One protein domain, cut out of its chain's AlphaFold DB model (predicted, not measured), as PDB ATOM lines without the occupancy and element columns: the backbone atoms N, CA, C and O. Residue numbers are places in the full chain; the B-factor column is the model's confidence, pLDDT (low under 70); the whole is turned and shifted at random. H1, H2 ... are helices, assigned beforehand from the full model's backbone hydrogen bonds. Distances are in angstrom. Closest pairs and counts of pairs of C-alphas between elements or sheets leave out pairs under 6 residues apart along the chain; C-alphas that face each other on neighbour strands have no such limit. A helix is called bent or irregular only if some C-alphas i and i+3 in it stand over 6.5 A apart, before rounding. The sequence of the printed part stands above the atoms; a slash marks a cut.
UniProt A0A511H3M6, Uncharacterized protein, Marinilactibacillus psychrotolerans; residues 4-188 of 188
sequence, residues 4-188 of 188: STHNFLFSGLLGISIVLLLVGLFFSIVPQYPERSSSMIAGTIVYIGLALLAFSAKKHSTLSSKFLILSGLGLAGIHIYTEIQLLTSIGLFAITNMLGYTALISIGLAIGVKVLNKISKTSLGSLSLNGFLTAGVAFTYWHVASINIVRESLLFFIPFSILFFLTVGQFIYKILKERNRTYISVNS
ATOM      1  N   SER A   4     -76.382  31.543 -17.279       71.56
ATOM      2  CA  SER A   4     -75.160  31.231 -18.031       71.56
ATOM      3  C   SER A   4     -75.440  30.249 -19.172       71.56
ATOM      4  O   SER A   4     -75.164  30.554 -20.329       71.56
ATOM      5  N   THR A   5     -76.118  29.138 -18.874       72.12
ATOM      6  CA  THR A   5     -76.522  28.124 -19.860       72.12
ATOM      7  C   THR A   5     -77.451  28.704 -20.929       72.12
ATOM      8  O   THR A   5     -77.283  28.429 -22.111       72.12
ATOM      9  N   HIS A   6     -78.391  29.572 -20.540       71.81
ATOM     10  CA  HIS A   6     -79.267  30.270 -21.488       71.81
ATOM     11  C   HIS A   6     -78.494  31.205 -22.421       71.81
ATOM     12  O   HIS A   6     -78.745  31.218 -23.621       71.81
ATOM     13  N   ASN A   7     -77.553  31.992 -21.896       75.44
ATOM     14  CA  ASN A   7     -76.738  32.868 -22.736       75.44
ATOM     15  C   ASN A   7     -75.822  32.068 -23.671       75.44
ATOM     16  O   ASN A   7     -75.671  32.460 -24.821       75.44
ATOM     17  N   PHE A   8     -75.253  30.953 -23.207       76.62
ATOM     18  CA  PHE A   8     -74.408  30.086 -24.025       76.62
ATOM     19  C   PHE A   8     -75.181  29.472 -25.196       76.62
ATOM     20  O   PHE A   8     -74.767  29.623 -26.341       76.62
ATOM     21  N   LEU A   9     -76.339  28.858 -24.933       80.12
ATOM     22  CA  LEU A   9     -77.171  28.258 -25.983       80.12
ATOM     23  C   LEU A   9     -77.675  29.302 -26.979       80.12
ATOM     24  O   LEU A   9     -77.656  29.070 -28.183       80.12
ATOM     25  N   PHE A  10     -78.081  30.472 -26.489       79.81
ATOM     26  CA  PHE A  10     -78.590  31.543 -27.336       79.81
ATOM     27  C   PHE A  10     -77.489  32.145 -28.231       79.81
ATOM     28  O   PHE A  10     -77.706  32.337 -29.425       79.81
ATOM     29  N   SER A  11     -76.295  32.397 -27.684       82.12
ATOM     30  CA  SER A  11     -75.140  32.864 -28.467       82.12
ATOM     31  C   SER A  11     -74.609  31.790 -29.420       82.12
ATOM     32  O   SER A  11     -74.197  32.114 -30.531       82.12
ATOM     33  N   GLY A  12     -74.644  30.518 -29.015       85.94
ATOM     34  CA  GLY A  12     -74.286  29.389 -29.873       85.94
ATOM     35  C   GLY A  12     -75.233  29.266 -31.063       85.94
ATOM     36  O   GLY A  12     -74.779  29.177 -32.200       85.94
ATOM     37  N   LEU A  13     -76.546  29.363 -30.826       89.00
ATOM     38  CA  LEU A  13     -77.554  29.339 -31.884       89.00
ATOM     39  C   LEU A  13     -77.415  30.534 -32.835       89.00
ATOM     40  O   LEU A  13     -77.524  30.361 -34.046       89.00
ATOM     41  N   LEU A  14     -77.112  31.726 -32.308       88.44
ATOM     42  CA  LEU A  14     -76.789  32.908 -33.110       88.44
ATOM     43  C   LEU A  14     -75.581  32.654 -34.028       88.44
ATOM     44  O   LEU A  14     -75.673  32.874 -35.234       88.44
ATOM     45  N   GLY A  15     -74.473  32.159 -33.470       89.50
ATOM     46  CA  GLY A  15     -73.252  31.871 -34.226       89.50
ATOM     47  C   GLY A  15     -73.465  30.813 -35.309       89.50
ATOM     48  O   GLY A  15     -73.109  31.037 -36.463       89.50
ATOM     49  N   ILE A  16     -74.117  29.699 -34.963       92.75
ATOM     50  CA  ILE A  16     -74.446  28.626 -35.914       92.75
ATOM     51  C   ILE A  16     -75.352  29.151 -37.031       92.75
ATOM     52  O   ILE A  16     -75.106  28.858 -38.198       92.75
ATOM     53  N   SER A  17     -76.358  29.967 -36.702       92.19
ATOM     54  CA  SER A  17     -77.258  30.549 -37.706       92.19
ATOM     55  C   SER A  17     -76.501  31.439 -38.690       92.19
ATOM     56  O   SER A  17     -76.743  31.357 -39.886       92.19
ATOM     57  N   ILE A  18     -75.547  32.248 -38.220       93.62
ATOM     58  CA  ILE A  18     -74.721  33.096 -39.092       93.62
ATOM     59  C   ILE A  18     -73.854  32.245 -40.027       93.62
ATOM     60  O   ILE A  18     -73.799  32.515 -41.224       93.62
ATOM     61  N   VAL A  19     -73.205  31.201 -39.503       94.94
ATOM     62  CA  VAL A  19     -72.372  30.303 -40.317       94.94
ATOM     63  C   VAL A  19     -73.216  29.604 -41.381       94.94
ATOM     64  O   VAL A  19     -72.870  29.651 -42.558       94.94
ATOM     65  N   LEU A  20     -74.347  29.010 -40.996       94.25
ATOM     66  CA  LEU A  20     -75.243  28.328 -41.932       94.25
ATOM     67  C   LEU A  20     -75.838  29.286 -42.967       94.25
ATOM     68  O   LEU A  20     -75.969  28.909 -44.125       94.25
ATOM     69  N   LEU A  21     -76.139  30.531 -42.585       93.38
ATOM     70  CA  LEU A  21     -76.605  31.560 -43.511       93.38
ATOM     71  C   LEU A  21     -75.557  31.864 -44.590       93.38
ATOM     72  O   LEU A  21     -75.895  31.931 -45.769       93.38
ATOM     73  N   LEU A  22     -74.287  32.013 -44.200       95.06
ATOM     74  CA  LEU A  22     -73.187  32.234 -45.143       95.06
ATOM     75  C   LEU A  22     -72.955  31.012 -46.038       95.06
ATOM     76  O   LEU A  22     -72.734  31.166 -47.237       95.06
ATOM     77  N   VAL A  23     -73.068  29.800 -45.492       95.31
ATOM     78  CA  VAL A  23     -73.024  28.570 -46.294       95.31
ATOM     79  C   VAL A  23     -74.168  28.565 -47.315       95.31
ATOM     80  O   VAL A  23     -73.915  28.441 -48.508       95.31
ATOM     81  N   GLY A  24     -75.416  28.786 -46.896       93.25
ATOM     82  CA  GLY A  24     -76.558  28.866 -47.812       93.25
ATOM     83  C   GLY A  24     -76.404  29.954 -48.877       93.25
ATOM     84  O   GLY A  24     -76.811  29.767 -50.024       93.25
ATOM     85  N   LEU A  25     -75.764  31.075 -48.535       93.69
ATOM     86  CA  LEU A  25     -75.522  32.170 -49.468       93.69
ATOM     87  C   LEU A  25     -74.618  31.707 -50.611       93.69
ATOM     88  O   LEU A  25     -74.994  31.820 -51.774       93.69
ATOM     89  N   PHE A  26     -73.445  31.165 -50.285       95.06
ATOM     90  CA  PHE A  26     -72.442  30.814 -51.290       95.06
ATOM     91  C   PHE A  26     -72.733  29.500 -52.016       95.06
ATOM     92  O   PHE A  26     -72.358  29.366 -53.177       95.06
ATOM     93  N   PHE A  27     -73.418  28.550 -51.376       93.44
ATOM     94  CA  PHE A  27     -73.694  27.237 -51.967       93.44
ATOM     95  C   PHE A  27     -75.065  27.128 -52.636       93.44
ATOM     96  O   PHE A  27     -75.268  26.220 -53.438       93.44
ATOM     97  N   SER A  28     -76.013  28.019 -52.334       90.88
ATOM     98  CA  SER A  28     -77.378  27.906 -52.864       90.88
ATOM     99  C   SER A  28     -77.882  29.176 -53.540       90.88
ATOM    100  O   SER A  28     -78.514  29.076 -54.584       90.88
ATOM    101  N   ILE A  29     -77.587  30.367 -53.011       90.06
ATOM    102  CA  ILE A  29     -78.086  31.623 -53.596       90.06
ATOM    103  C   ILE A  29     -77.182  32.129 -54.721       90.06
ATOM    104  O   ILE A  29     -77.642  32.324 -55.840       90.06
ATOM    105  N   VAL A  30     -75.894  32.343 -54.440       91.31
ATOM    106  CA  VAL A  30     -74.937  32.929 -55.396       91.31
ATOM    107  C   VAL A  30     -74.849  32.130 -56.705       91.31
ATOM    108  O   VAL A  30     -74.905  32.764 -57.759       91.31
ATOM    109  N   PRO A  31     -74.783  30.781 -56.694       91.12
ATOM    110  CA  PRO A  31     -74.708  30.005 -57.932       91.12
ATOM    111  C   PRO A  31     -75.974  30.098 -58.788       91.12
ATOM    112  O   PRO A  31     -75.893  30.046 -60.010       91.12
ATOM    113  N   GLN A  32     -77.143  30.238 -58.156       86.62
ATOM    114  CA  GLN A  32     -78.429  30.304 -58.852       86.62
ATOM    115  C   GLN A  32     -78.820  31.740 -59.236       86.62
ATOM    116  O   GLN A  32     -79.727  31.942 -60.041       86.62
ATOM    117  N   TYR A  33     -78.143  32.744 -58.669       82.69
ATOM    118  CA  TYR A  33     -78.431  34.161 -58.885       82.69
ATOM    119  C   TYR A  33     -77.153  35.000 -59.105       82.69
ATOM    120  O   TYR A  33     -76.919  35.989 -58.397       82.69
ATOM    121  N   PRO A  34     -76.299  34.633 -60.085       81.38
ATOM    122  CA  PRO A  34     -74.957  35.200 -60.240       81.38
ATOM    123  C   PRO A  34     -74.973  36.697 -60.568       81.38
ATOM    124  O   PRO A  34     -74.165  37.449 -60.023       81.38
ATOM    125  N   GLU A  35     -75.935  37.159 -61.371       82.50
ATOM    126  CA  GLU A  35     -76.051  38.571 -61.773       82.50
ATOM    127  C   GLU A  35     -76.381  39.518 -60.611       82.50
ATOM    128  O   GLU A  35     -76.166  40.725 -60.691       82.50
ATOM    129  N   ARG A  36     -76.896  38.977 -59.503       81.00
ATOM    130  CA  ARG A  36     -77.244  39.733 -58.292       81.00
ATOM    131  C   ARG A  36     -76.423  39.301 -57.079       81.00
ATOM    132  O   ARG A  36     -76.704  39.738 -55.964       81.00
ATOM    133  N   SER A  37     -75.400  38.471 -57.283       82.38
ATOM    134  CA  SER A  37     -74.579  37.882 -56.221       82.38
ATOM    135  C   SER A  37     -73.969  38.939 -55.296       82.38
ATOM    136  O   SER A  37     -74.096  38.830 -54.079       82.38
ATOM    137  N   SER A  38     -73.403  40.012 -55.854       81.44
ATOM    138  CA  SER A  38     -72.839  41.129 -55.082       81.44
ATOM    139  C   SER A  38     -73.870  41.798 -54.172       81.44
ATOM    140  O   SER A  38     -73.560  42.114 -53.024       81.44
ATOM    141  N   SER A  39     -75.102  41.970 -54.663       78.56
ATOM    142  CA  SER A  39     -76.209  42.532 -53.884       78.56
ATOM    143  C   SER A  39     -76.587  41.598 -52.737       78.56
ATOM    144  O   SER A  39     -76.576  42.006 -51.580       78.56
ATOM    145  N   MET A  40     -76.777  40.307 -53.034       84.31
ATOM    146  CA  MET A  40     -77.113  39.289 -52.033       84.31
ATOM    147  C   MET A  40     -76.045  39.165 -50.939       84.31
ATOM    148  O   MET A  40     -76.380  39.027 -49.759       84.31
ATOM    149  N   ILE A  41     -74.763  39.248 -51.303       87.06
ATOM    150  CA  ILE A  41     -73.649  39.229 -50.349       87.06
ATOM    151  C   ILE A  41     -73.686  40.476 -49.462       87.06
ATOM    152  O   ILE A  41     -73.681  40.351 -48.236       87.06
ATOM    153  N   ALA A  42     -73.778  41.668 -50.058       81.88
ATOM    154  CA  ALA A  42     -73.838  42.923 -49.312       81.88
ATOM    155  C   ALA A  42     -75.054  42.968 -48.370       81.88
ATOM    156  O   ALA A  42     -74.912  43.278 -47.186       81.88
ATOM    157  N   GLY A  43     -76.233  42.581 -48.862       80.94
ATOM    158  CA  GLY A  43     -77.461  42.504 -48.078       80.94
ATOM    159  C   GLY A  43     -77.363  41.517 -46.917       80.94
ATOM    160  O   GLY A  43     -77.772  41.843 -45.801       80.94
ATOM    161  N   THR A  44     -76.750  40.350 -47.131       87.81
ATOM    162  CA  THR A  44     -76.536  39.352 -46.068       87.81
ATOM    163  C   THR A  44     -75.580  39.870 -44.992       87.81
ATOM    164  O   THR A  44     -75.856  39.718 -43.801       87.81
ATOM    165  N   ILE A  45     -74.489  40.538 -45.382       86.69
ATOM    166  CA  ILE A  45     -73.546  41.159 -44.439       86.69
ATOM    167  C   ILE A  45     -74.249  42.237 -43.610       86.69
ATOM    168  O   ILE A  45     -74.098  42.264 -42.387       86.69
ATOM    169  N   VAL A  46     -75.052  43.096 -44.249       83.69
ATOM    170  CA  VAL A  46     -75.837  44.112 -43.539       83.69
ATOM    171  C   VAL A  46     -76.798  43.468 -42.547       83.69
ATOM    172  O   VAL A  46     -76.848  43.887 -41.390       83.69
ATOM    173  N   TYR A  47     -77.533  42.444 -42.970       86.38
ATOM    174  CA  TYR A  47     -78.490  41.750 -42.118       86.38
ATOM    175  C   TYR A  47     -77.831  41.168 -40.863       86.38
ATOM    176  O   TYR A  47     -78.289  41.415 -39.743       86.38
ATOM    177  N   ILE A  48     -76.707  40.467 -41.039       89.62
ATOM    178  CA  ILE A  48     -75.902  39.937 -39.933       89.62
ATOM    179  C   ILE A  48     -75.419  41.082 -39.035       89.62
ATOM    180  O   ILE A  48     -75.554  41.003 -37.814       89.62
ATOM    181  N   GLY A  49     -74.903  42.166 -39.618       85.75
ATOM    182  CA  GLY A  49     -74.427  43.335 -38.881       85.75
ATOM    183  C   GLY A  49     -75.516  43.977 -38.019       85.75
ATOM    184  O   GLY A  49     -75.296  44.229 -36.835       85.75
ATOM    185  N   LEU A  50     -76.714  44.184 -38.571       83.62
ATOM    186  CA  LEU A  50     -77.862  44.727 -37.840       83.62
ATOM    187  C   LEU A  50     -78.308  43.798 -36.705       83.62
ATOM    188  O   LEU A  50     -78.550  44.275 -35.593       83.62
ATOM    189  N   ALA A  51     -78.356  42.486 -36.951       86.00
ATOM    190  CA  ALA A  51     -78.678  41.501 -35.924       86.00
ATOM    191  C   ALA A  51     -77.646  41.535 -34.787       86.00
ATOM    192  O   ALA A  51     -78.017  41.668 -33.620       86.00
ATOM    193  N   LEU A  52     -76.349  41.509 -35.111       86.31
ATOM    194  CA  LEU A  52     -75.266  41.598 -34.129       86.31
ATOM    195  C   LEU A  52     -75.329  42.899 -33.325       86.31
ATOM    196  O   LEU A  52     -75.240  42.851 -32.101       86.31
ATOM    197  N   LEU A  53     -75.561  44.049 -33.966       82.31
ATOM    198  CA  LEU A  53     -75.722  45.329 -33.269       82.31
ATOM    199  C   LEU A  53     -76.936  45.317 -32.329       82.31
ATOM    200  O   LEU A  53     -76.846  45.816 -31.202       82.31
ATOM    201  N   ALA A  54     -78.060  44.727 -32.753       78.88
ATOM    202  CA  ALA A  54     -79.236  44.563 -31.902       78.88
ATOM    203  C   ALA A  54     -78.904  43.715 -30.660       78.88
ATOM    204  O   ALA A  54     -79.265  44.090 -29.534       78.88
ATOM    205  N   PHE A  55     -78.125  42.643 -30.824       79.25
ATOM    206  CA  PHE A  55     -77.630  41.841 -29.704       79.25
ATOM    207  C   PHE A  55     -76.652  42.608 -28.810       79.25
ATOM    208  O   PHE A  55     -76.794  42.574 -27.583       79.25
ATOM    209  N   SER A  56     -75.712  43.355 -29.389       77.00
ATOM    210  CA  SER A  56     -74.731  44.160 -28.658       77.00
ATOM    211  C   SER A  56     -75.379  45.288 -27.855       77.00
ATOM    212  O   SER A  56     -74.896  45.617 -26.776       77.00
ATOM    213  N   ALA A  57     -76.532  45.818 -28.277       70.06
ATOM    214  CA  ALA A  57     -77.288  46.846 -27.550       70.06
ATOM    215  C   ALA A  57     -77.916  46.366 -26.207       70.06
ATOM    216  O   ALA A  57     -78.738  47.064 -25.591       70.06
ATOM    217  N   LYS A  58     -77.565  45.169 -25.713       63.31
ATOM    218  CA  LYS A  58     -78.060  44.573 -24.460       63.31
ATOM    219  C   LYS A  58     -77.388  45.201 -23.224       63.31
ATOM    220  O   LYS A  58     -76.473  44.630 -22.653       63.31
ATOM    221  N   LYS A  59     -77.905  46.355 -22.775       53.34
ATOM    222  CA  LYS A  59     -77.703  47.060 -21.475       53.34
ATOM    223  C   LYS A  59     -76.259  47.429 -21.045       53.34
ATOM    224  O   LYS A  59     -76.123  48.352 -20.257       53.34
ATOM    225  N   HIS A  60     -75.215  46.780 -21.561       50.84
ATOM    226  CA  HIS A  60     -73.810  46.939 -21.151       50.84
ATOM    227  C   HIS A  60     -72.848  46.967 -22.348       50.84
ATOM    228  O   HIS A  60     -71.737  46.449 -22.267       50.84
ATOM    229  N   SER A  61     -73.261  47.524 -23.486       52.75
ATOM    230  CA  SER A  61     -72.313  47.709 -24.584       52.75
ATOM    231  C   SER A  61     -71.344  48.822 -24.192       52.75
ATOM    232  O   SER A  61     -71.789  49.935 -23.923       52.75
ATOM    233  N   THR A  62     -70.039  48.546 -24.188       56.22
ATOM    234  CA  THR A  62     -68.983  49.576 -24.121       56.22
ATOM    235  C   THR A  62     -69.066  50.557 -25.295       56.22
ATOM    236  O   THR A  62     -68.485  51.637 -25.260       56.22
ATOM    237  N   LEU A  63     -69.818  50.190 -26.337       58.66
ATOM    238  CA  LEU A  63     -70.081  51.008 -27.505       58.66
ATOM    239  C   LEU A  63     -71.057  52.144 -27.176       58.66
ATOM    240  O   LEU A  63     -72.109  51.951 -26.564       58.66
ATOM    241  N   SER A  64     -70.711  53.344 -27.636       64.75
ATOM    242  CA  SER A  64     -71.579  54.515 -27.545       64.75
ATOM    243  C   SER A  64     -72.902  54.269 -28.277       64.75
ATOM    244  O   SER A  64     -72.924  53.759 -29.399       64.75
ATOM    245  N   SER A  65     -74.018  54.700 -27.684       63.97
ATOM    246  CA  SER A  65     -75.335  54.655 -28.333       63.97
ATOM    247  C   SER A  65     -75.342  55.405 -29.666       63.97
ATOM    248  O   SER A  65     -75.976  54.950 -30.613       63.97
ATOM    249  N   LYS A  66     -74.583  56.506 -29.775       61.66
ATOM    250  CA  LYS A  66     -74.412  57.253 -31.028       61.66
ATOM    251  C   LYS A  66     -73.736  56.398 -32.100       61.66
ATOM    252  O   LYS A  66     -74.206  56.389 -33.229       61.66
ATOM    253  N   PHE A  67     -72.691  55.651 -31.736       68.56
ATOM    254  CA  PHE A  67     -72.001  54.746 -32.658       68.56
ATOM    255  C   PHE A  67     -72.943  53.656 -33.172       68.56
ATOM    256  O   PHE A  67     -73.043  53.453 -34.371       68.56
ATOM    257  N   LEU A  68     -73.713  53.016 -32.287       66.19
ATOM    258  CA  LEU A  68     -74.679  51.985 -32.684       66.19
ATOM    259  C   LEU A  68     -75.784  52.529 -33.611       66.19
ATOM    260  O   LEU A  68     -76.199  51.833 -34.534       66.19
ATOM    261  N   ILE A  69     -76.243  53.767 -33.389       63.16
ATOM    262  CA  ILE A  69     -77.219  54.440 -34.263       63.16
ATOM    263  C   ILE A  69     -76.610  54.733 -35.634       63.16
ATOM    264  O   ILE A  69     -77.224  54.404 -36.643       63.16
ATOM    265  N   LEU A  70     -75.420  55.337 -35.671       65.88
ATOM    266  CA  LEU A  70     -74.712  55.665 -36.912       65.88
ATOM    267  C   LEU A  70     -74.400  54.408 -37.723       65.88
ATOM    268  O   LEU A  70     -74.682  54.378 -38.915       65.88
ATOM    269  N   SER A  71     -73.911  53.352 -37.074       68.56
ATOM    270  CA  SER A  71     -73.652  52.063 -37.715       68.56
ATOM    271  C   SER A  71     -74.940  51.409 -38.212       68.56
ATOM    272  O   SER A  71     -74.975  50.921 -39.334       68.56
ATOM    273  N   GLY A  72     -76.027  51.447 -37.434       65.94
ATOM    274  CA  GLY A  72     -77.325  50.923 -37.866       65.94
ATOM    275  C   GLY A  72     -77.916  51.683 -39.058       65.94
ATOM    276  O   GLY A  72     -78.374  51.062 -40.011       65.94
ATOM    277  N   LEU A  73     -77.869  53.020 -39.032       64.44
ATOM    278  CA  LEU A  73     -78.304  53.875 -40.142       64.44
ATOM    279  C   LEU A  73     -77.429  53.684 -41.382       64.44
ATOM    280  O   LEU A  73     -77.961  53.587 -42.481       64.44
ATOM    281  N   GLY A  74     -76.110  53.604 -41.204       64.06
ATOM    282  CA  GLY A  74     -75.161  53.361 -42.285       64.06
ATOM    283  C   GLY A  74     -75.403  52.010 -42.948       64.06
ATOM    284  O   GLY A  74     -75.511  51.945 -44.164       64.06
ATOM    285  N   LEU A  75     -75.586  50.950 -42.158       69.25
ATOM    286  CA  LEU A  75     -75.907  49.619 -42.673       69.25
ATOM    287  C   LEU A  75     -77.259  49.599 -43.394       69.25
ATOM    288  O   LEU A  75     -77.333  49.112 -44.517       69.25
ATOM    289  N   ALA A  76     -78.310  50.183 -42.809       64.31
ATOM    290  CA  ALA A  76     -79.616  50.283 -43.463       64.31
ATOM    291  C   ALA A  76     -79.552  51.091 -44.772       64.31
ATOM    292  O   ALA A  76     -80.150  50.695 -45.769       64.31
ATOM    293  N   GLY A  77     -78.797  52.193 -44.790       60.28
ATOM    294  CA  GLY A  77     -78.574  53.012 -45.980       60.28
ATOM    295  C   GLY A  77     -77.803  52.270 -47.069       60.28
ATOM    296  O   GLY A  77     -78.219  52.298 -48.223       60.28
ATOM    297  N   ILE A  78     -76.738  51.547 -46.700       66.12
ATOM    298  CA  ILE A  78     -75.993  50.670 -47.615       66.12
ATOM    299  C   ILE A  78     -76.934  49.623 -48.201       66.12
ATOM    300  O   ILE A  78     -76.965  49.478 -49.413       66.12
ATOM    301  N   HIS A  79     -77.740  48.956 -47.371       66.62
ATOM    302  CA  HIS A  79     -78.687  47.947 -47.839       66.62
ATOM    303  C   HIS A  79     -79.701  48.519 -48.824       66.62
ATOM    304  O   HIS A  79     -79.860  47.956 -49.897       66.62
ATOM    305  N   ILE A  80     -80.329  49.657 -48.518       65.31
ATOM    306  CA  ILE A  80     -81.274  50.311 -49.437       65.31
ATOM    307  C   ILE A  80     -80.582  50.699 -50.748       65.31
ATOM    308  O   ILE A  80     -81.151  50.497 -51.813       65.31
ATOM    309  N   TYR A  81     -79.361  51.233 -50.681       65.69
ATOM    310  CA  TYR A  81     -78.603  51.640 -51.860       65.69
ATOM    311  C   TYR A  81     -78.208  50.447 -52.740       65.69
ATOM    312  O   TYR A  81     -78.398  50.488 -53.955       65.69
ATOM    313  N   THR A  82     -77.703  49.364 -52.141       63.09
ATOM    314  CA  THR A  82     -77.295  48.156 -52.871       63.09
ATOM    315  C   THR A  82     -78.492  47.379 -53.408       63.09
ATOM    316  O   THR A  82     -78.416  46.814 -54.492       63.09
ATOM    317  N   GLU A  83     -79.611  47.393 -52.686       61.84
ATOM    318  CA  GLU A  83     -80.818  46.629 -53.008       61.84
ATOM    319  C   GLU A  83     -81.887  47.463 -53.722       61.84
ATOM    320  O   GLU A  83     -83.000  46.980 -53.925       61.84
ATOM    321  N   ILE A  84     -81.596  48.700 -54.139       59.34
ATOM    322  CA  ILE A  84     -82.609  49.591 -54.730       59.34
ATOM    323  C   ILE A  84     -83.249  49.000 -55.994       59.34
ATOM    324  O   ILE A  84     -84.424  49.227 -56.267       59.34
ATOM    325  N   GLN A  85     -82.495  48.170 -56.720       50.50
ATOM    326  CA  GLN A  85     -82.964  47.440 -57.901       50.50
ATOM    327  C   GLN A  85     -83.773  46.175 -57.559       50.50
ATOM    328  O   GLN A  85     -84.511  45.672 -58.401       50.50
ATOM    329  N   LEU A  86     -83.638  45.650 -56.337       54.03
ATOM    330  CA  LEU A  86     -84.404  44.510 -55.826       54.03
ATOM    331  C   LEU A  86     -85.654  44.975 -55.060       54.03
ATOM    332  O   LEU A  86     -86.655  44.263 -55.042       54.03
ATOM    333  N   LEU A  87     -85.655  46.186 -54.495       53.09
ATOM    334  CA  LEU A  87     -86.820  46.815 -53.856       53.09
ATOM    335  C   LEU A  87     -88.010  46.957 -54.820       53.09
ATOM    336  O   LEU A  87     -89.160  46.796 -54.422       53.09
ATOM    337  N   THR A  88     -87.749  47.180 -56.109       50.91
ATOM    338  CA  THR A  88     -88.781  47.203 -57.159       50.91
ATOM    339  C   THR A  88     -89.321  45.815 -57.522       50.91
ATOM    340  O   THR A  88     -90.301  45.719 -58.252       50.91
ATOM    341  N   SER A  89     -88.699  44.742 -57.021       52.09
ATOM    342  CA  SER A  89     -89.092  43.346 -57.259       52.09
ATOM    343  C   SER A  89     -89.808  42.690 -56.073       52.09
ATOM    344  O   SER A  89     -90.024  41.478 -56.095       52.09
ATOM    345  N   ILE A  90     -90.203  43.467 -55.050       52.88
ATOM    346  CA  ILE A  90     -90.999  42.957 -53.924       52.88
ATOM    347  C   ILE A  90     -92.297  42.358 -54.473       52.88
ATOM    348  O   ILE A  90     -93.226  43.064 -54.868       52.88
ATOM    349  N   GLY A  91     -92.366  41.030 -54.492       51.00
ATOM    350  CA  GLY A  91     -93.568  40.314 -54.888       51.00
ATOM    351  C   GLY A  91     -94.691  40.528 -53.872       51.00
ATOM    352  O   GLY A  91     -94.465  40.479 -52.661       51.00
ATOM    353  N   LEU A  92     -95.928  40.676 -54.360       42.22
ATOM    354  CA  LEU A  92     -97.154  40.833 -53.556       42.22
ATOM    355  C   LEU A  92     -97.299  39.771 -52.436       42.22
ATOM    356  O   LEU A  92     -97.899  40.019 -51.389       42.22
ATOM    357  N   PHE A  93     -96.713  38.588 -52.642       43.78
ATOM    358  CA  PHE A  93     -96.732  37.452 -51.715       43.78
ATOM    359  C   PHE A  93     -95.964  37.698 -50.402       43.78
ATOM    360  O   PHE A  93     -96.236  37.062 -49.386       43.78
ATOM    361  N   ALA A  94     -95.013  38.635 -50.391       46.34
ATOM    362  CA  ALA A  94     -94.222  38.968 -49.206       46.34
ATOM    363  C   ALA A  94     -94.925  39.939 -48.254       46.34
ATOM    364  O   ALA A  94     -94.596  39.997 -47.073       46.34
ATOM    365  N   ILE A  95     -95.902  40.698 -48.755       49.91
ATOM    366  CA  ILE A  95     -96.742  41.601 -47.954       49.91
ATOM    367  C   ILE A  95     -97.849  40.815 -47.237       49.91
ATOM    368  O   ILE A  95     -98.290  41.202 -46.160       49.91
ATOM    369  N   THR A  96     -98.295  39.705 -47.826       52.03
ATOM    370  CA  THR A  96     -99.569  39.056 -47.482       52.03
ATOM    371  C   THR A  96     -99.429  37.771 -46.665       52.03
ATOM    372  O   THR A  96    -100.440  37.167 -46.310       52.03
ATOM    373  N   ASN A  97     -98.204  37.357 -46.320       61.16
ATOM    374  CA  ASN A  97     -97.953  36.157 -45.519       61.16
ATOM    375  C   ASN A  97     -97.584  36.478 -44.055       61.16
ATOM    376  O   ASN A  97     -97.210  37.596 -43.702       61.16
ATOM    377  N   MET A  98     -97.681  35.470 -43.182       59.47
ATOM    378  CA  MET A  98     -97.467  35.600 -41.732       59.47
ATOM    379  C   MET A  98     -96.085  36.165 -41.359       59.47
ATOM    380  O   MET A  98     -95.951  36.886 -40.367       59.47
ATOM    381  N   LEU A  99     -95.061  35.893 -42.168       56.50
ATOM    382  CA  LEU A  99     -93.706  36.412 -41.972       56.50
ATOM    383  C   LEU A  99     -93.624  37.908 -42.309       56.50
ATOM    384  O   LEU A  99     -93.034  38.675 -41.546       56.50
ATOM    385  N   GLY A 100     -94.300  38.339 -43.377       56.59
ATOM    386  CA  GLY A 100     -94.467  39.751 -43.716       56.59
ATOM    387  C   GLY A 100     -95.217  40.533 -42.644       56.59
ATOM    388  O   GLY A 100     -94.738  41.576 -42.194       56.59
ATOM    389  N   TYR A 101     -96.326  39.991 -42.131       59.34
ATOM    390  CA  TYR A 101     -97.047  40.615 -41.018       59.34
ATOM    391  C   TYR A 101     -96.185  40.725 -39.756       59.34
ATOM    392  O   TYR A 101     -96.189  41.763 -39.096       59.34
ATOM    393  N   THR A 102     -95.387  39.701 -39.438       59.22
ATOM    394  CA  THR A 102     -94.494  39.720 -38.266       59.22
ATOM    395  C   THR A 102     -93.425  40.808 -38.382       59.22
ATOM    396  O   THR A 102     -93.119  41.494 -37.400       59.22
ATOM    397  N   ALA A 103     -92.877  41.012 -39.579       61.03
ATOM    398  CA  ALA A 103     -91.921  42.081 -39.832       61.03
ATOM    399  C   ALA A 103     -92.562  43.474 -39.708       61.03
ATOM    400  O   ALA A 103     -92.024  44.330 -39.003       61.03
ATOM    401  N   LEU A 104     -93.742  43.685 -40.303       65.81
ATOM    402  CA  LEU A 104     -94.486  44.947 -40.199       65.81
ATOM    403  C   LEU A 104     -94.866  45.279 -38.750       65.81
ATOM    404  O   LEU A 104     -94.680  46.412 -38.304       65.81
ATOM    405  N   ILE A 105     -95.326  44.286 -37.987       67.88
ATOM    406  CA  ILE A 105     -95.628  44.434 -36.557       67.88
ATOM    407  C   ILE A 105     -94.364  44.817 -35.778       67.88
ATOM    408  O   ILE A 105     -94.411  45.719 -34.943       67.88
ATOM    409  N   SER A 106     -93.224  44.188 -36.074       63.66
ATOM    410  CA  SER A 106     -91.941  44.489 -35.420       63.66
ATOM    411  C   SER A 106     -91.474  45.923 -35.694       63.66
ATOM    412  O   SER A 106     -91.002  46.605 -34.782       63.66
ATOM    413  N   ILE A 107     -91.669  46.412 -36.924       68.31
ATOM    414  CA  ILE A 107     -91.416  47.811 -37.299       68.31
ATOM    415  C   ILE A 107     -92.353  48.747 -36.524       68.31
ATOM    416  O   ILE A 107     -91.890  49.713 -35.914       68.31
ATOM    417  N   GLY A 108     -93.653  48.441 -36.483       67.75
ATOM    418  CA  GLY A 108     -94.643  49.219 -35.735       67.75
ATOM    419  C   GLY A 108     -94.312  49.316 -34.242       67.75
ATOM    420  O   GLY A 108     -94.325  50.407 -33.671       67.75
ATOM    421  N   LEU A 109     -93.919  48.200 -33.622       64.31
ATOM    422  CA  LEU A 109     -93.473  48.142 -32.226       64.31
ATOM    423  C   LEU A 109     -92.236  49.011 -31.975       64.31
ATOM    424  O   LEU A 109     -92.191  49.758 -30.995       64.31
ATOM    425  N   ALA A 110     -91.242  48.957 -32.859       62.94
ATOM    426  CA  ALA A 110     -90.040  49.778 -32.749       62.94
ATOM    427  C   ALA A 110     -90.338  51.284 -32.847       62.94
ATOM    428  O   ALA A 110     -89.794  52.078 -32.071       62.94
ATOM    429  N   ILE A 111     -91.227  51.677 -33.763       66.19
ATOM    430  CA  ILE A 111     -91.693  53.062 -33.905       66.19
ATOM    431  C   ILE A 111     -92.454  53.494 -32.647       66.19
ATOM    432  O   ILE A 111     -92.161  54.556 -32.093       66.19
ATOM    433  N   GLY A 112     -93.361  52.651 -32.145       63.91
ATOM    434  CA  GLY A 112     -94.124  52.907 -30.924       63.91
ATOM    435  C   GLY A 112     -93.225  53.169 -29.714       63.91
ATOM    436  O   GLY A 112     -93.407  54.161 -29.012       63.91
ATOM    437  N   VAL A 113     -92.180  52.358 -29.517       66.31
ATOM    438  CA  VAL A 113     -91.194  52.564 -28.439       66.31
ATOM    439  C   VAL A 113     -90.475  53.912 -28.571       66.31
ATOM    440  O   VAL A 113     -90.272  54.595 -27.567       66.31
ATOM    441  N   LYS A 114     -90.108  54.326 -29.790       66.50
ATOM    442  CA  LYS A 114     -89.446  55.618 -30.030       66.50
ATOM    443  C   LYS A 114     -90.366  56.800 -29.708       66.50
ATOM    444  O   LYS A 114     -89.910  57.777 -29.116       66.50
ATOM    445  N   VAL A 115     -91.647  56.705 -30.073       64.31
ATOM    446  CA  VAL A 115     -92.659  57.728 -29.759       64.31
ATOM    447  C   VAL A 115     -92.879  57.818 -28.251       64.31
ATOM    448  O   VAL A 115     -92.794  58.908 -27.690       64.31
ATOM    449  N   LEU A 116     -93.061  56.680 -27.578       62.62
ATOM    450  CA  LEU A 116     -93.255  56.628 -26.126       62.62
ATOM    451  C   LEU A 116     -92.065  57.220 -25.363       62.62
ATOM    452  O   LEU A 116     -92.261  57.998 -24.434       62.62
ATOM    453  N   ASN A 117     -90.836  56.938 -25.799       62.56
ATOM    454  CA  ASN A 117     -89.626  57.473 -25.172       62.56
ATOM    455  C   ASN A 117     -89.507  59.008 -25.303       62.56
ATOM    456  O   ASN A 117     -88.939  59.669 -24.436       62.56
ATOM    457  N   LYS A 118     -90.079  59.602 -26.361       60.72
ATOM    458  CA  LYS A 118     -90.140  61.066 -26.523       60.72
ATOM    459  C   LYS A 118     -91.118  61.716 -25.535       60.72
ATOM    460  O   LYS A 118     -90.922  62.869 -25.164       60.72
ATOM    461  N   ILE A 119     -92.147  60.980 -25.114       57.62
ATOM    462  CA  ILE A 119     -93.217  61.465 -24.234       57.62
ATOM    463  C   ILE A 119     -92.852  61.260 -22.757       57.62
ATOM    464  O   ILE A 119     -93.058  62.160 -21.947       57.62
ATOM    465  N   SER A 120     -92.281  60.109 -22.386       54.81
ATOM    466  CA  SER A 120     -92.145  59.719 -20.975       54.81
ATOM    467  C   SER A 120     -90.901  60.252 -20.250       54.81
ATOM    468  O   SER A 120     -90.813  60.069 -19.039       54.81
ATOM    469  N   LYS A 121     -89.929  60.876 -20.944       52.75
ATOM    470  CA  LYS A 121     -88.626  61.362 -20.405       52.75
ATOM    471  C   LYS A 121     -87.810  60.337 -19.583       52.75
ATOM    472  O   LYS A 121     -86.760  60.679 -19.044       52.75
ATOM    473  N   THR A 122     -88.250  59.085 -19.487       51.03
ATOM    474  CA  THR A 122     -87.565  57.993 -18.791       51.03
ATOM    475  C   THR A 122     -86.418  57.446 -19.641       51.03
ATOM    476  O   THR A 122     -86.411  57.571 -20.860       51.03
ATOM    477  N   SER A 123     -85.409  56.845 -19.004       53.97
ATOM    478  CA  SER A 123     -84.123  56.410 -19.584       53.97
ATOM    479  C   SER A 123     -84.202  55.221 -20.571       53.97
ATOM    480  O   SER A 123     -83.307  54.378 -20.652       53.97
ATOM    481  N   LEU A 124     -85.243  55.166 -21.402       63.25
ATOM    482  CA  LEU A 124     -85.543  54.115 -22.378       63.25
ATOM    483  C   LEU A 124     -84.687  54.185 -23.656       63.25
ATOM    484  O   LEU A 124     -84.941  53.452 -24.615       63.25
ATOM    485  N   GLY A 125     -83.625  55.000 -23.684       63.56
ATOM    486  CA  GLY A 125     -82.725  55.137 -24.837       63.56
ATOM    487  C   GLY A 125     -82.147  53.801 -25.323       63.56
ATOM    488  O   GLY A 125     -82.100  53.547 -26.525       63.56
ATOM    489  N   SER A 126     -81.807  52.889 -24.403       67.62
ATOM    490  CA  SER A 126     -81.344  51.540 -24.764       67.62
ATOM    491  C   SER A 126     -82.451  50.675 -25.388       67.62
ATOM    492  O   SER A 126     -82.157  49.834 -26.242       67.62
ATOM    493  N   LEU A 127     -83.714  50.839 -24.979       72.50
ATOM    494  CA  LEU A 127     -84.843  50.114 -25.577       72.50
ATOM    495  C   LEU A 127     -85.194  50.686 -26.953       72.50
ATOM    496  O   LEU A 127     -85.393  49.916 -27.883       72.50
ATOM    497  N   SER A 128     -85.176  52.013 -27.105       69.56
ATOM    498  CA  SER A 128     -85.395  52.683 -28.395       69.56
ATOM    499  C   SER A 128     -84.336  52.317 -29.430       69.56
ATOM    500  O   SER A 128     -84.674  52.030 -30.573       69.56
ATOM    501  N   LEU A 129     -83.062  52.276 -29.031       71.75
ATOM    502  CA  LEU A 129     -81.972  51.855 -29.908       71.75
ATOM    503  C   LEU A 129     -82.123  50.396 -30.351       71.75
ATOM    504  O   LEU A 129     -81.992  50.081 -31.529       71.75
ATOM    505  N   ASN A 130     -82.424  49.502 -29.409       76.75
ATOM    506  CA  ASN A 130     -82.631  48.091 -29.723       76.75
ATOM    507  C   ASN A 130     -83.870  47.890 -30.616       76.75
ATOM    508  O   ASN A 130     -83.803  47.107 -31.556       76.75
ATOM    509  N   GLY A 131     -84.940  48.659 -30.395       75.75
ATOM    510  CA  GLY A 131     -86.106  48.687 -31.275       75.75
ATOM    511  C   GLY A 131     -85.762  49.159 -32.683       75.75
ATOM    512  O   GLY A 131     -86.101  48.480 -33.642       75.75
ATOM    513  N   PHE A 132     -85.022  50.263 -32.825       76.06
ATOM    514  CA  PHE A 132     -84.575  50.761 -34.130       76.06
ATOM    515  C   PHE A 132     -83.771  49.712 -34.916       76.06
ATOM    516  O   PHE A 132     -84.064  49.457 -36.080       76.06
ATOM    517  N   LEU A 133     -82.804  49.059 -34.267       80.25
ATOM    518  CA  LEU A 133     -81.998  48.009 -34.899       80.25
ATOM    519  C   LEU A 133     -82.849  46.783 -35.264       80.25
ATOM    520  O   LEU A 133     -82.704  46.241 -36.355       80.25
ATOM    521  N   THR A 134     -83.786  46.398 -34.395       83.31
ATOM    522  CA  THR A 134     -84.738  45.304 -34.659       83.31
ATOM    523  C   THR A 134     -85.649  45.625 -35.843       83.31
ATOM    524  O   THR A 134     -85.930  44.742 -36.646       83.31
ATOM    525  N   ALA A 135     -86.069  46.883 -36.004       78.06
ATOM    526  CA  ALA A 135     -86.840  47.323 -37.165       78.06
ATOM    527  C   ALA A 135     -86.035  47.191 -38.462       78.06
ATOM    528  O   ALA A 135     -86.574  46.733 -39.463       78.06
ATOM    529  N   GLY A 136     -84.744  47.543 -38.430       75.25
ATOM    530  CA  GLY A 136     -83.835  47.347 -39.560       75.25
ATOM    531  C   GLY A 136     -83.709  45.872 -39.946       75.25
ATOM    532  O   GLY A 136     -83.884  45.530 -41.110       75.25
ATOM    533  N   VAL A 137     -83.502  44.987 -38.963       84.12
ATOM    534  CA  VAL A 137     -83.485  43.527 -39.184       84.12
ATOM    535  C   VAL A 137     -84.810  43.043 -39.770       84.12
ATOM    536  O   VAL A 137     -84.805  42.301 -40.745       84.12
ATOM    537  N   ALA A 138     -85.943  43.483 -39.218       83.12
ATOM    538  CA  ALA A 138     -87.266  43.096 -39.699       83.12
ATOM    539  C   ALA A 138     -87.524  43.553 -41.140       83.12
ATOM    540  O   ALA A 138     -88.037  42.776 -41.942       83.12
ATOM    541  N   PHE A 139     -87.133  44.780 -41.481       76.44
ATOM    542  CA  PHE A 139     -87.243  45.308 -42.836       76.44
ATOM    543  C   PHE A 139     -86.389  44.512 -43.828       76.44
ATOM    544  O   PHE A 139     -86.906  44.056 -44.844       76.44
ATOM    545  N   THR A 140     -85.110  44.285 -43.518       78.56
ATOM    546  CA  THR A 140     -84.225  43.483 -44.374       78.56
ATOM    547  C   THR A 140     -84.725  42.047 -44.510       78.56
ATOM    548  O   THR A 140     -84.711  41.499 -45.609       78.56
ATOM    549  N   TYR A 141     -85.216  41.447 -43.420       83.19
ATOM    550  CA  TYR A 141     -85.826  40.121 -43.455       83.19
ATOM    551  C   TYR A 141     -87.008  40.070 -44.419       83.19
ATOM    552  O   TYR A 141     -87.046  39.228 -45.313       83.19
ATOM    553  N   TRP A 142     -87.943  41.005 -44.263       76.25
ATOM    554  CA  TRP A 142     -89.131  41.109 -45.100       76.25
ATOM    555  C   TRP A 142     -88.798  41.275 -46.584       76.25
ATOM    556  O   TRP A 142     -89.341  40.552 -47.421       76.25
ATOM    557  N   HIS A 143     -87.870  42.180 -46.898       75.69
ATOM    558  CA  HIS A 143     -87.412  42.428 -48.262       75.69
ATOM    559  C   HIS A 143     -86.774  41.180 -48.883       75.69
ATOM    560  O   HIS A 143     -87.213  40.708 -49.927       75.69
ATOM    561  N   VAL A 144     -85.789  40.570 -48.226       77.81
ATOM    562  CA  VAL A 144     -85.036  39.446 -48.807       77.81
ATOM    563  C   VAL A 144     -85.874  38.161 -48.856       77.81
ATOM    564  O   VAL A 144     -85.819  37.429 -49.843       77.81
ATOM    565  N   ALA A 145     -86.732  37.907 -47.861       79.31
ATOM    566  CA  ALA A 145     -87.680  36.787 -47.883       79.31
ATOM    567  C   ALA A 145     -88.759  36.932 -48.978       79.31
ATOM    568  O   ALA A 145     -89.447  35.958 -49.308       79.31
ATOM    569  N   SER A 146     -88.922  38.128 -49.560       74.44
ATOM    570  CA  SER A 146     -89.811  38.345 -50.707       74.44
ATOM    571  C   SER A 146     -89.300  37.711 -51.999       74.44
ATOM    572  O   SER A 146     -90.107  37.370 -52.871       74.44
ATOM    573  N   ILE A 147     -87.993  37.463 -52.092       77.06
ATOM    574  CA  ILE A 147     -87.336  36.919 -53.277       77.06
ATOM    575  C   ILE A 147     -87.581  35.403 -53.335       77.06
ATOM    576  O   ILE A 147     -87.342  34.684 -52.365       77.06
ATOM    577  N   ASN A 148     -88.068  34.890 -54.470       79.62
ATOM    578  CA  ASN A 148     -88.488  33.485 -54.560       79.62
ATOM    579  C   ASN A 148     -87.328  32.500 -54.349       79.62
ATOM    580  O   ASN A 148     -87.436  31.589 -53.534       79.62
ATOM    581  N   ILE A 149     -86.187  32.764 -54.991       80.56
ATOM    582  CA  ILE A 149     -84.991  31.914 -54.905       80.56
ATOM    583  C   ILE A 149     -84.446  31.800 -53.478       80.56
ATOM    584  O   ILE A 149     -83.901  30.775 -53.075       80.56
ATOM    585  N   VAL A 150     -84.651  32.851 -52.679       83.44
ATOM    586  CA  VAL A 150     -84.297  32.863 -51.263       83.44
ATOM    587  C   VAL A 150     -85.162  31.876 -50.495       83.44
ATOM    588  O   VAL A 150     -84.619  31.106 -49.714       83.44
ATOM    589  N   ARG A 151     -86.483  31.873 -50.712       82.56
ATOM    590  CA  ARG A 151     -87.412  30.978 -50.002       82.56
ATOM    591  C   ARG A 151     -87.227  29.512 -50.370       82.56
ATOM    592  O   ARG A 151     -87.358  28.651 -49.507       82.56
ATOM    593  N   GLU A 152     -86.945  29.239 -51.638       84.69
ATOM    594  CA  GLU A 152     -86.747  27.875 -52.141       84.69
ATOM    595  C   GLU A 152     -85.413  27.280 -51.667       84.69
ATOM    596  O   GLU A 152     -85.288  26.071 -51.470       84.69
ATOM    597  N   SER A 153     -84.430  28.134 -51.384       87.38
ATOM    598  CA  SER A 153     -83.157  27.741 -50.794       87.38
ATOM    599  C   SER A 153     -83.274  27.547 -49.279       87.38
ATOM    600  O   SER A 153     -82.940  28.429 -48.488       87.38
ATOM    601  N   LEU A 154     -83.704  26.361 -48.840       88.75
ATOM    602  CA  LEU A 154     -83.840  26.038 -47.409       88.75
ATOM    603  C   LEU A 154     -82.541  26.244 -46.615       88.75
ATOM    604  O   LEU A 154     -82.585  26.690 -45.465       88.75
ATOM    605  N   LEU A 155     -81.388  25.970 -47.239       91.62
ATOM    606  CA  LEU A 155     -80.067  26.130 -46.629       91.62
ATOM    607  C   LEU A 155     -79.752  27.596 -46.291       91.62
ATOM    608  O   LEU A 155     -79.008  27.858 -45.353       91.62
ATOM    609  N   PHE A 156     -80.343  28.547 -47.017       91.06
ATOM    610  CA  PHE A 156     -80.260  29.973 -46.711       91.06
ATOM    611  C   PHE A 156     -81.453  30.443 -45.866       91.06
ATOM    612  O   PHE A 156     -81.282  31.114 -44.850       91.06
ATOM    613  N   PHE A 157     -82.674  30.073 -46.251       89.06
ATOM    614  CA  PHE A 157     -83.912  30.601 -45.684       89.06
ATOM    615  C   PHE A 157     -84.117  30.253 -44.208       89.06
ATOM    616  O   PHE A 157     -84.575  31.093 -43.426       89.06
ATOM    617  N   ILE A 158     -83.784  29.023 -43.808       91.06
ATOM    618  CA  ILE A 158     -83.943  28.569 -42.423       91.06
ATOM    619  C   ILE A 158     -83.037  29.372 -41.479       91.06
ATOM    620  O   ILE A 158     -83.575  30.024 -40.578       91.06
ATOM    621  N   PRO A 159     -81.700  29.411 -41.657       91.88
ATOM    622  CA  PRO A 159     -80.842  30.198 -40.774       91.88
ATOM    623  C   PRO A 159     -81.139  31.703 -40.844       91.88
ATOM    624  O   PRO A 159     -81.070  32.384 -39.819       91.88
ATOM    625  N   PHE A 160     -81.557  32.213 -42.009       89.94
ATOM    626  CA  PHE A 160     -82.022  33.593 -42.174       89.94
ATOM    627  C   PHE A 160     -83.211  33.919 -41.254       89.94
ATOM    628  O   PHE A 160     -83.209  34.936 -40.553       89.94
ATOM    629  N   SER A 161     -84.194  33.016 -41.208       90.19
ATOM    630  CA  SER A 161     -85.403  33.137 -40.386       90.19
ATOM    631  C   SER A 161     -85.133  32.919 -38.899       90.19
ATOM    632  O   SER A 161     -85.682  33.642 -38.069       90.19
ATOM    633  N   ILE A 162     -84.250  31.984 -38.536       91.62
ATOM    634  CA  ILE A 162     -83.833  31.799 -37.138       91.62
ATOM    635  C   ILE A 162     -83.210  33.093 -36.606       91.62
ATOM    636  O   ILE A 162     -83.579  33.545 -35.522       91.62
ATOM    637  N   LEU A 163     -82.325  33.731 -37.380       91.00
ATOM    638  CA  LEU A 163     -81.697  34.989 -36.979       91.00
ATOM    639  C   LEU A 163     -82.738  36.094 -36.729       91.00
ATOM    640  O   LEU A 163     -82.665  36.779 -35.709       91.00
ATOM    641  N   PHE A 164     -83.755  36.193 -37.594       89.81
ATOM    642  CA  PHE A 164     -84.873  37.129 -37.434       89.81
ATOM    643  C   PHE A 164     -85.617  36.898 -36.115       89.81
ATOM    644  O   PHE A 164     -85.752  37.816 -35.300       89.81
ATOM    645  N   PHE A 165     -86.063  35.662 -35.870       89.81
ATOM    646  CA  PHE A 165     -86.827  35.330 -34.666       89.81
ATOM    647  C   PHE A 165     -86.010  35.513 -33.387       89.81
ATOM    648  O   PHE A 165     -86.557  35.955 -32.374       89.81
ATOM    649  N   LEU A 166     -84.703  35.243 -33.419       89.75
ATOM    650  CA  LEU A 166     -83.825  35.506 -32.282       89.75
ATOM    651  C   LEU A 166     -83.732  37.003 -31.976       89.75
ATOM    652  O   LEU A 166     -83.824  37.387 -30.807       89.75
ATOM    653  N   THR A 167     -83.576  37.854 -32.993       87.94
ATOM    654  CA  THR A 167     -83.501  39.307 -32.797       87.94
ATOM    655  C   THR A 167     -84.830  39.872 -32.291       87.94
ATOM    656  O   THR A 167     -84.853  40.587 -31.287       87.94
ATOM    657  N   VAL A 168     -85.954  39.499 -32.910       86.19
ATOM    658  CA  VAL A 168     -87.291  39.948 -32.482       86.19
ATOM    659  C   VAL A 168     -87.623  39.439 -31.078       86.19
ATOM    660  O   VAL A 168     -88.043  40.216 -30.220       86.19
ATOM    661  N   GLY A 169     -87.373  38.159 -30.797       86.31
ATOM    662  CA  GLY A 169     -87.595  37.567 -29.478       86.31
ATOM    663  C   GLY A 169     -86.763  38.246 -28.385       86.31
ATOM    664  O   GLY A 169     -87.271  38.523 -27.295       86.31
ATOM    665  N   GLN A 170     -85.508  38.598 -28.682       85.31
ATOM    666  CA  GLN A 170     -84.651  39.362 -27.772       85.31
ATOM    667  C   GLN A 170     -85.218  40.761 -27.488       85.31
ATOM    668  O   GLN A 170     -85.209  41.192 -26.328       85.31
ATOM    669  N   PHE A 171     -85.726  41.457 -28.506       84.88
ATOM    670  CA  PHE A 171     -86.356  42.765 -28.334       84.88
ATOM    671  C   PHE A 171     -87.629  42.679 -27.489       84.88
ATOM    672  O   PHE A 171     -87.749  43.406 -26.500       84.88
ATOM    673  N   ILE A 172     -88.531  41.738 -27.791       83.25
ATOM    674  CA  ILE A 172     -89.765  41.512 -27.019       83.25
ATOM    675  C   ILE A 172     -89.433  41.214 -25.555       83.25
ATOM    676  O   ILE A 172     -89.984  41.844 -24.650       83.25
ATOM    677  N   TYR A 173     -88.473  40.323 -25.299       84.06
ATOM    678  CA  TYR A 173     -88.014  40.033 -23.941       84.06
ATOM    679  C   TYR A 173     -87.520  41.297 -23.217       84.06
ATOM    680  O   TYR A 173     -87.797  41.495 -22.030       84.06
ATOM    681  N   LYS A 174     -86.807  42.185 -23.923       78.62
ATOM    682  CA  LYS A 174     -86.327  43.458 -23.372       78.62
ATOM    683  C   LYS A 174     -87.479  44.412 -23.044       78.62
ATOM    684  O   LYS A 174     -87.440  45.017 -21.975       78.62
ATOM    685  N   ILE A 175     -88.502  44.505 -23.902       79.31
ATOM    686  CA  ILE A 175     -89.722  45.290 -23.645       79.31
ATOM    687  C   ILE A 175     -90.417  44.788 -22.378       79.31
ATOM    688  O   ILE A 175     -90.662  45.571 -21.463       79.31
ATOM    689  N   LEU A 176     -90.697  43.481 -22.298       81.25
ATOM    690  CA  LEU A 176     -91.397  42.880 -21.158       81.25
ATOM    691  C   LEU A 176     -90.639  43.109 -19.848       81.25
ATOM    692  O   LEU A 176     -91.226  43.456 -18.823       81.25
ATOM    693  N   LYS A 177     -89.311  42.973 -19.888       79.69
ATOM    694  CA  LYS A 177     -88.457  43.212 -18.727       79.69
ATOM    695  C   LYS A 177     -88.476  44.668 -18.268       79.69
ATOM    696  O   LYS A 177     -88.459  44.915 -17.064       79.69
ATOM    697  N   GLU A 178     -88.463  45.616 -19.199       75.12
ATOM    698  CA  GLU A 178     -88.471  47.037 -18.856       75.12
ATOM    699  C   GLU A 178     -89.844  47.471 -18.331       75.12
ATOM    700  O   GLU A 178     -89.903  48.130 -17.296       75.12
ATOM    701  N   ARG A 179     -90.938  46.975 -18.928       72.81
ATOM    702  CA  ARG A 179     -92.304  47.145 -18.405       72.81
ATOM    703  C   ARG A 179     -92.415  46.690 -16.947       72.81
ATOM    704  O   ARG A 179     -92.927  47.436 -16.117       72.81
ATOM    705  N   ASN A 180     -91.916  45.494 -16.628       74.25
ATOM    706  CA  ASN A 180     -91.988  44.957 -15.265       74.25
ATOM    707  C   ASN A 180     -91.206  45.811 -14.259       74.25
ATOM    708  O   ASN A 180     -91.646  45.969 -13.126       74.25
ATOM    709  N   ARG A 181     -90.067  46.396 -14.655       69.81
ATOM    710  CA  ARG A 181     -89.309  47.307 -13.781       69.81
ATOM    711  C   ARG A 181     -90.064  48.593 -13.491       69.81
ATOM    712  O   ARG A 181     -90.091  49.011 -12.341       69.81
ATOM    713  N   THR A 182     -90.658  49.200 -14.516       66.19
ATOM    714  CA  THR A 182     -91.454  50.419 -14.349       66.19
ATOM    715  C   THR A 182     -92.680  50.158 -13.477       66.19
ATOM    716  O   THR A 182     -92.987  50.964 -12.614       66.19
ATOM    717  N   TYR A 183     -93.346  49.010 -13.642       62.94
ATOM    718  CA  TYR A 183     -94.474  48.630 -12.786       62.94
ATOM    719  C   TYR A 183     -94.071  48.497 -11.311       62.94
ATOM    720  O   TYR A 183     -94.765  49.004 -10.437       62.94
ATOM    721  N   ILE A 184     -92.933  47.850 -11.035       62.22
ATOM    722  CA  ILE A 184     -92.425  47.701  -9.665       62.22
ATOM    723  C   ILE A 184     -92.066  49.065  -9.064       62.22
ATOM    724  O   ILE A 184     -92.429  49.303  -7.924       62.22
ATOM    725  N   SER A 185     -91.417  49.966  -9.812       60.78
ATOM    726  CA  SER A 185     -91.001  51.269  -9.266       60.78
ATOM    727  C   SER A 185     -92.151  52.240  -9.000       60.78
ATOM    728  O   SER A 185     -91.958  53.215  -8.289       60.78
ATOM    729  N   VAL A 186     -93.304  52.055  -9.649       59.62
ATOM    730  CA  VAL A 186     -94.495  52.894  -9.434       59.62
ATOM    731  C   VAL A 186     -95.306  52.407  -8.228       59.62
ATOM    732  O   VAL A 186     -96.007  53.200  -7.612       59.62
ATOM    733  N   ASN A 187     -95.189  51.122  -7.882       58.19
ATOM    734  CA  ASN A 187     -95.956  50.477  -6.811       58.19
ATOM    735  C   ASN A 187     -95.117  50.155  -5.556       58.19
ATOM    736  O   ASN A 187     -95.577  49.399  -4.701       58.19
ATOM    737  N   SER A 188     -93.891  50.680  -5.470       52.19
ATOM    738  CA  SER A 188     -92.978  50.597  -4.319       52.19
ATOM    739  C   SER A 188     -92.831  51.958  -3.663       52.19
ATOM    740  O   SER A 188     -92.869  52.014  -2.419       52.19
TER     741      SER A 188
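What this domain is: This is residues 4 to 188 of the 188 residues of an uncharacterized protein of Marinilactibacillus psychrotolerans (UniProt A0A511H3M6). This is an elongated up-and-down bundle of six helices, with H6 in the middle and H2, H3, H5 and H8 packed round it. H1 packs on H2 and on one end of the long H8, and its first residues, 4 to 9, stick out, as do residues 183 to 188. The 185 printed residues hold eight named helices, H1 to H8 in order, and no named strand; the class is all helix. The whole is compact, with a radius of gyration of the C-alphas of 17.0 A and spans of 60 by 36 by 31 A.

How they stand to each other: H8, residues 154 to 186, is the longest helix. It touches H6, residues 125 to 145, at a shallow tilt of 24 degrees, opposite ways; the closest C-alphas, Thr 134 and Val 168, are 6.3 A apart. With residues 154 to 166 alone, H8 touches H1, residues 4 to 32, opposite ways at 33 degrees, a shallow tilt only just short of steep; the closest C-alphas are Gly 24 and Phe 156, 4.0 A. H6 forms a hairpin with H5, residues 98 to 120, at 21 degrees; C-alphas 110 and 131 are closest, 4.3 A. H6 also touches H2, residues 34 to 56, closest at C-alphas 54 and 133, 5.3 A, and H3, residues 65 to 82, closest at C-alphas 72 and 133, 6.3 A. H1 and H2, and H2 and H3, are hairpins, with closest C-alphas 30 and 37 at 5.0 A and 46 and 75 at 5.6 A. H4, residues 84 to 87, touches no helix but is near H2. H7, residues 148 to 152, only just touches H1, with 3 pairs of C-alphas within 8 A, and touches H8 only at the corner, only just, also with 3 pairs. H1 and H6 are apart. In H3, H5, H6 and H7 every O i to N i+4 pair is within hydrogen-bond range, against 22 of 25 in H1, 17 of 19 in H2 and 28 of 29 in H8; H4 is too short for such a pair.

Where its parts are: H1 runs 41.0 A from C-alpha 4 at (-75.160, 31.231, -18.031), with a kink of 32 degrees near residue 25; it is only just irregular, C-alphas 27 and 30 being 6.8 A apart. H2, 32.8 A, is irregular, with C-alphas 35 and 38 at 7.9 A. H3 is 25.5 A long, H5 32.3 A and H6 29.9 A. H8 spans 47.7 A and ends at C-alpha 186, (-94.495, 52.894, -9.434).

The domain as a whole: The C-alphas of Glu 35 and Ser 188, the two farthest apart, are 61.1 A from each other. The printed part has no cut and no long link. Mean pLDDT of the printed part is 74.0; it is under 70 in residues 58 to 126, residue 128 and residues 181 to 188.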